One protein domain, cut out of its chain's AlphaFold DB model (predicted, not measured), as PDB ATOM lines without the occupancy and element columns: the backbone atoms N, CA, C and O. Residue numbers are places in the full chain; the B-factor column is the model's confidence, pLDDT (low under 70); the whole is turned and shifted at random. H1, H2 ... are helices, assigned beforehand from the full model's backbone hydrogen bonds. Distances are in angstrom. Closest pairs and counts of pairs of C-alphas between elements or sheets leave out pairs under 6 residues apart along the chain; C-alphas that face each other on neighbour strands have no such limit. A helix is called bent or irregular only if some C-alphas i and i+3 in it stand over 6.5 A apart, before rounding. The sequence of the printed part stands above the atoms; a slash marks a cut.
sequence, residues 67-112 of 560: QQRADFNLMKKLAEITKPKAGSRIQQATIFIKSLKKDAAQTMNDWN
ATOM      1  N   GLN A  67      24.952 -43.220 -70.169       80.62
ATOM      2  CA  GLN A  67      24.974 -44.626 -70.571       80.62
ATOM      3  C   GLN A  67      25.330 -45.536 -69.391       80.62
ATOM      4  O   GLN A  67      24.621 -46.503 -69.137       80.62
ATOM      5  N   GLN A  68      26.357 -45.181 -68.612       85.56
ATOM      6  CA  GLN A  68      26.733 -45.915 -67.399       85.56
ATOM      7  C   GLN A  68      25.616 -45.909 -66.348       85.56
ATOM      8  O   GLN A  68      25.339 -46.933 -65.734       85.56
ATOM      9  N   ARG A  69      24.929 -44.774 -66.162       80.62
ATOM     10  CA  ARG A  69      23.770 -44.675 -65.255       80.62
ATOM     11  C   ARG A  69      22.580 -45.516 -65.717       80.62
ATOM     12  O   ARG A  69      21.774 -45.918 -64.882       80.62
ATOM     13  N   ALA A  70      22.437 -45.728 -67.026       77.44
ATOM     14  CA  ALA A  70      21.384 -46.559 -67.604       77.44
ATOM     15  C   ALA A  70      21.717 -48.061 -67.563       77.44
ATOM     16  O   ALA A  70      20.802 -48.881 -67.643       77.44
ATOM     17  N   ASP A  71      22.993 -48.428 -67.414       86.06
ATOM     18  CA  ASP A  71      23.429 -49.815 -67.254       86.06
ATOM     19  C   ASP A  71      23.119 -50.324 -65.838       86.06
ATOM     20  O   ASP A  71      23.779 -49.993 -64.848       86.06
ATOM     21  N   PHE A  72      22.095 -51.171 -65.748       85.06
ATOM     22  CA  PHE A  72      21.648 -51.763 -64.492       85.06
ATOM     23  C   PHE A  72      22.728 -52.617 -63.810       85.06
ATOM     24  O   PHE A  72      22.844 -52.584 -62.584       85.06
ATOM     25  N   ASN A  73      23.527 -53.365 -64.573       89.69
ATOM     26  CA  ASN A  73      24.534 -54.266 -64.014       89.69
ATOM     27  C   ASN A  73      25.702 -53.479 -63.422       89.69
ATOM     28  O   ASN A  73      26.150 -53.788 -62.313       89.69
ATOM     29  N   LEU A  74      26.154 -52.433 -64.123       90.31
ATOM     30  CA  LEU A  74      27.165 -51.515 -63.603       90.31
ATOM     31  C   LEU A  74      26.676 -50.837 -62.320       90.31
ATOM     32  O   LEU A  74      27.371 -50.864 -61.303       90.31
ATOM     33  N   MET A  75      25.462 -50.281 -62.339       89.38
ATOM     34  CA  MET A  75      24.889 -49.600 -61.176       89.38
ATOM     35  C   MET A  75      24.669 -50.543 -59.987       89.38
ATOM     36  O   MET A  75      24.839 -50.118 -58.843       89.38
ATOM     37  N   LYS A  76      24.338 -51.818 -60.232       87.06
ATOM     38  CA  LYS A  76      24.226 -52.844 -59.187       87.06
ATOM     39  C   LYS A  76      25.577 -53.112 -58.516       87.06
ATOM     40  O   LYS A  76      25.662 -52.995 -57.297       87.06
ATOM     41  N   LYS A  77      26.635 -53.383 -59.292       87.94
ATOM     42  CA  LYS A  77      27.993 -53.601 -58.754       87.94
ATOM     43  C   LYS A  77      28.514 -52.370 -58.008       87.94
ATOM     44  O   LYS A  77      29.079 -52.477 -56.924       87.94
ATOM     45  N   LEU A  78      28.276 -51.177 -58.554       89.50
ATOM     46  CA  LEU A  78      28.672 -49.925 -57.912       89.50
ATOM     47  C   LEU A  78      27.924 -49.702 -56.590       89.50
ATOM     48  O   LEU A  78      28.514 -49.218 -55.625       89.50
ATOM     49  N   ALA A  79      26.646 -50.081 -56.509       85.56
ATOM     50  CA  ALA A  79      25.873 -50.012 -55.272       85.56
ATOM     51  C   ALA A  79      26.406 -50.964 -54.187       85.56
ATOM     52  O   ALA A  79      26.425 -50.571 -53.026       85.56
ATOM     53  N   GLU A  80      26.877 -52.162 -54.542       82.69
ATOM     54  CA  GLU A  80      27.467 -53.117 -53.584       82.69
ATOM     55  C   GLU A  80      28.705 -52.537 -52.877       82.69
ATOM     56  O   GLU A  80      28.886 -52.754 -51.681       82.69
ATOM     57  N   ILE A  81      29.502 -51.733 -53.588       84.62
ATOM     58  CA  ILE A  81      30.703 -51.075 -53.047       84.62
ATOM     59  C   ILE A  81      30.345 -49.782 -52.297       84.62
ATOM     60  O   ILE A  81      30.815 -49.536 -51.189       84.62
ATOM     61  N   THR A  82      29.507 -48.933 -52.897       86.31
ATOM     62  CA  THR A  82      29.215 -47.580 -52.378       86.31
ATOM     63  C   THR A  82      28.170 -47.557 -51.262       86.31
ATOM     64  O   THR A  82      28.056 -46.564 -50.539       86.31
ATOM     65  N   LYS A  83      27.399 -48.637 -51.095       86.12
ATOM     66  CA  LYS A  83      26.356 -48.773 -50.069       86.12
ATOM     67  C   LYS A  83      26.642 -49.995 -49.189       86.12
ATOM     68  O   LYS A  83      25.869 -50.956 -49.216       86.12
ATOM     69  N   PRO A  84      27.728 -49.967 -48.394       87.75
ATOM     70  CA  PRO A  84      28.082 -51.083 -47.527       87.75
ATOM     71  C   PRO A  84      26.957 -51.390 -46.531       87.75
ATOM     72  O   PRO A  84      26.227 -50.499 -46.078       87.75
ATOM     73  N   LYS A  85      26.821 -52.675 -46.190       88.62
ATOM     74  CA  LYS A  85      25.951 -53.136 -45.099       88.62
ATOM     75  C   LYS A  85      26.481 -52.636 -43.748       88.62
ATOM     76  O   LYS A  85      27.634 -52.226 -43.647       88.62
ATOM     77  N   ALA A  86      25.631 -52.685 -42.723       89.69
ATOM     78  CA  ALA A  86      25.925 -52.211 -41.369       89.69
ATOM     79  C   ALA A  86      27.271 -52.726 -40.816       89.69
ATOM     80  O   ALA A  86      28.174 -51.914 -40.624       89.69
ATOM     81  N   GLY A  87      27.454 -54.044 -40.672       89.12
ATOM     82  CA  GLY A  87      28.720 -54.622 -40.189       89.12
ATOM     83  C   GLY A  87      29.957 -54.185 -40.990       89.12
ATOM     84  O   GLY A  87      30.936 -53.713 -40.415       89.12
ATOM     85  N   SER A  88      29.897 -54.237 -42.328       89.19
ATOM     86  CA  SER A  88      31.006 -53.802 -43.196       89.19
ATOM     87  C   SER A  88      31.336 -52.317 -43.036       89.19
ATOM     88  O   SER A  88      32.503 -51.936 -43.074       89.19
ATOM     89  N   ARG A  89      30.324 -51.464 -42.843       89.69
ATOM     90  CA  ARG A  89      30.532 -50.032 -42.618       89.69
ATOM     91  C   ARG A  89      31.200 -49.767 -41.271       89.69
ATOM     92  O   ARG A  89      32.087 -48.918 -41.215       89.69
ATOM     93  N   ILE A  90      30.813 -50.486 -40.215       90.62
ATOM     94  CA  ILE A  90      31.474 -50.367 -38.909       90.62
ATOM     95  C   ILE A  90      32.941 -50.788 -39.033       90.62
ATOM     96  O   ILE A  90      33.818 -50.046 -38.610       90.62
ATOM     97  N   GLN A  91      33.222 -51.904 -39.709       90.38
ATOM     98  CA  GLN A  91      34.592 -52.361 -39.941       90.38
ATOM     99  C   GLN A  91      35.435 -51.326 -40.702       90.38
ATOM    100  O   GLN A  91      36.566 -51.047 -40.307       90.38
ATOM    101  N   GLN A  92      34.889 -50.728 -41.767       90.94
ATOM    102  CA  GLN A  92      35.563 -49.656 -42.510       90.94
ATOM    103  C   GLN A  92      35.868 -48.445 -41.617       90.94
ATOM    104  O   GLN A  92      36.972 -47.908 -41.682       90.94
ATOM    105  N   ALA A  93      34.924 -48.042 -40.758       91.25
ATOM    106  CA  ALA A  93      35.125 -46.948 -39.809       91.25
ATOM    107  C   ALA A  93      36.205 -47.280 -38.766       91.25
ATOM    108  O   ALA A  93      37.083 -46.461 -38.518       91.25
ATOM    109  N   THR A  94      36.202 -48.495 -38.215       92.31
ATOM    110  CA  THR A  94      37.224 -48.955 -37.265       92.31
ATOM    111  C   THR A  94      38.617 -48.975 -37.896       92.31
ATOM    112  O   THR A  94      39.570 -48.506 -37.279       92.31
ATOM    113  N   ILE A  95      38.757 -49.463 -39.136       93.88
ATOM    114  CA  ILE A  95      40.038 -49.437 -39.867       93.88
ATOM    115  C   ILE A  95      40.513 -47.993 -40.070       93.88
ATOM    116  O   ILE A  95      41.686 -47.697 -39.846       93.88
ATOM    117  N   PHE A  96      39.604 -47.093 -40.453       94.44
ATOM    118  CA  PHE A  96      39.918 -45.678 -40.628       94.44
ATOM    119  C   PHE A  96      40.396 -45.029 -39.325       94.44
ATOM    120  O   PHE A  96      41.437 -44.377 -39.326       94.44
ATOM    121  N   ILE A  97      39.693 -45.245 -38.208       94.25
ATOM    122  CA  ILE A  97      40.075 -44.691 -36.901       94.25
ATOM    123  C   ILE A  97      41.440 -45.234 -36.467       94.25
ATOM    124  O   ILE A  97      42.282 -44.460 -36.023       94.25
ATOM    125  N   LYS A  98      41.714 -46.529 -36.666       94.62
ATOM    126  CA  LYS A  98      43.035 -47.116 -36.382       94.62
ATOM    127  C   LYS A  98      44.155 -46.473 -37.201       94.62
ATOM    128  O   LYS A  98      45.206 -46.166 -36.643       94.62
ATOM    129  N   SER A  99      43.931 -46.243 -38.498       96.06
ATOM    130  CA  SER A  99      44.893 -45.516 -39.342       96.06
ATOM    131  C   SER A  99      45.083 -44.089 -38.841       96.06
ATOM    132  O   SER A  99      46.211 -43.661 -38.647       96.06
ATOM    133  N   LEU A 100      43.992 -43.380 -38.540       94.81
ATOM    134  CA  LEU A 100      44.034 -42.003 -38.057       94.81
ATOM    135  C   LEU A 100      44.815 -41.879 -36.743       94.81
ATOM    136  O   LEU A 100      45.636 -40.978 -36.612       94.81
ATOM    137  N   LYS A 101      44.600 -42.794 -35.791       94.25
ATOM    138  CA  LYS A 101      45.343 -42.826 -34.520       94.25
ATOM    139  C   LYS A 101      46.837 -43.050 -34.739       94.25
ATOM    140  O   LYS A 101      47.644 -42.485 -34.012       94.25
ATOM    141  N   LYS A 102      47.208 -43.844 -35.748       94.25
ATOM    142  CA  LYS A 102      48.608 -44.052 -36.132       94.25
ATOM    143  C   LYS A 102      49.202 -42.808 -36.799       94.25
ATOM    144  O   LYS A 102      50.282 -42.373 -36.411       94.25
ATOM    145  N   ASP A 103      48.502 -42.243 -37.777       95.38
ATOM    146  CA  ASP A 103      49.001 -41.150 -38.617       95.38
ATOM    147  C   ASP A 103      49.032 -39.803 -37.870       95.38
ATOM    148  O   ASP A 103      49.887 -38.963 -38.145       95.38
ATOM    149  N   ALA A 104      48.133 -39.601 -36.900       94.75
ATOM    150  CA  ALA A 104      47.989 -38.366 -36.121       94.75
ATOM    151  C   ALA A 104      48.350 -38.526 -34.629       94.75
ATOM    152  O   ALA A 104      47.912 -37.721 -33.806       94.75
ATOM    153  N   ALA A 105      49.147 -39.541 -34.271       94.69
ATOM    154  CA  ALA A 105      49.465 -39.884 -32.878       94.69
ATOM    155  C   ALA A 105      50.011 -38.697 -32.064       94.69
ATOM    156  O   ALA A 105      49.546 -38.442 -30.956       94.69
ATOM    157  N   GLN A 106      50.959 -37.941 -32.632       95.75
ATOM    158  CA  GLN A 106      51.543 -36.781 -31.952       95.75
ATOM    159  C   GLN A 106      50.484 -35.714 -31.665       95.75
ATOM    160  O   GLN A 106      50.339 -35.288 -30.527       95.75
ATOM    161  N   THR A 107      49.683 -35.345 -32.668       96.25
ATOM    162  CA  THR A 107      48.618 -34.347 -32.508       96.25
ATOM    163  C   THR A 107      47.571 -34.792 -31.489       96.25
ATOM    164  O   THR A 107      47.120 -33.986 -30.687       96.25
ATOM    165  N   MET A 108      47.187 -36.068 -31.476       95.06
ATOM    166  CA  MET A 108      46.252 -36.583 -30.471       95.06
ATOM    167  C   MET A 108      46.812 -36.461 -29.049       95.06
ATOM    168  O   MET A 108      46.093 -36.017 -28.157       95.06
ATOM    169  N   ASN A 109      48.098 -36.770 -28.856       95.62
ATOM    170  CA  ASN A 109      48.770 -36.621 -27.565       95.62
ATOM    171  C   ASN A 109      48.892 -35.150 -27.145       95.62
ATOM    172  O   ASN A 109      48.579 -34.822 -26.003       95.62
ATOM    173  N   ASP A 110      49.282 -34.266 -28.067       97.69
ATOM    174  CA  ASP A 110      49.427 -32.827 -27.807       97.69
ATOM    175  C   ASP A 110      48.108 -32.197 -27.330       97.69
ATOM    176  O   ASP A 110      48.106 -31.312 -26.477       97.69
ATOM    177  N   TRP A 111      46.978 -32.668 -27.869       97.12
ATOM    178  CA  TRP A 111      45.639 -32.185 -27.520       97.12
ATOM    179  C   TRP A 111      44.946 -33.014 -26.428       97.12
ATOM    180  O   TRP A 111      43.827 -32.679 -26.041       97.12
ATOM    181  N   ASN A 112      45.588 -34.075 -25.925       96.25
ATOM    182  CA  ASN A 112      45.018 -35.035 -24.974       96.25
ATOM    183  C   ASN A 112      43.654 -35.603 -25.430       96.25
ATOM    184  O   ASN A 112      42.685 -35.647 -24.669       96.25
TER     185      ASN A 112
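Overview. This is residues 67 to 112 of the 560 residues of a protein of Ichthyophthirius multifiliis (strain G5) (UniProt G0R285). Four helices are strung one after another in an opened-out line with no common core: H2 and the longer H3 are the two arms of a wide, shallow V, with the bend at residues 83 to 85 between them. The short helices H1 and H4 sit at the two far ends, each turned off from the arm beside it, and much of the line stands free. The printed part has 46 residues, with four named helices in the order H1, H2, H3, H4 and no named strand, and the class is all helix. The whole is extended, with a radius of gyration of the C-alphas of 17.2 A, and its outline is a rod with spans of 51 by 23 by 12 A.

Arrangement. H1, residues 67 to 70, and H2, residues 72 to 82, touch only at the corner by their link, and only just, with 3 pairs of C-alphas within 8 A. Their closest C-alphas are those of Arg 69 and Met 75, 6.5 A apart. H2 is apart from H3, residues 86 to 103, though the two follow each other in the chain. H3 and H4, residues 105 to 110, are close but not clearly touching, with 1 pair of C-alphas within 8 A: those of Lys 101 and Met 108, at 7.5 A. H3 and H4 run the same way at a steep tilt of 68 degrees, only just short of about perpendicular. H1 is apart from H3 and from H4, and H2 is apart from H4. In H2, H3 and H4 every pair of O of residue i and N of residue i+4 is within hydrogen-bond range; H1 is too short for such a pair, and its 1 pair of O of residue i and N of residue i+3 is within range.

Along the chain. H1 begins at C-alpha 67, at (24.974, -44.626, -70.571), and is 5.0 A from first to last C-alpha. H2, from Phe 72 to Thr 82, measures 14.9 A. H3, the longest helix with 18 residues, begins at C-alpha 86, at (25.925, -52.211, -41.369), and measures 25.7 A. H4 measures 8.7 A and ends at C-alpha 110, at (49.427, -32.827, -27.807). No helix is bent or irregular.

Size, cuts and confidence. The two C-alphas farthest apart are those of Gln 67 and Asn 112, the first and last printed residues, at 50.7 A. The links H1 to H2, H2 to H3 and H3 to H4 are tight, with 1, 3 and 1 residues, and the printed part has no cut. The mean pLDDT of the printed part is 90.4, and no printed residue is under 70; H1 has a mean of 81 and H4 of 96.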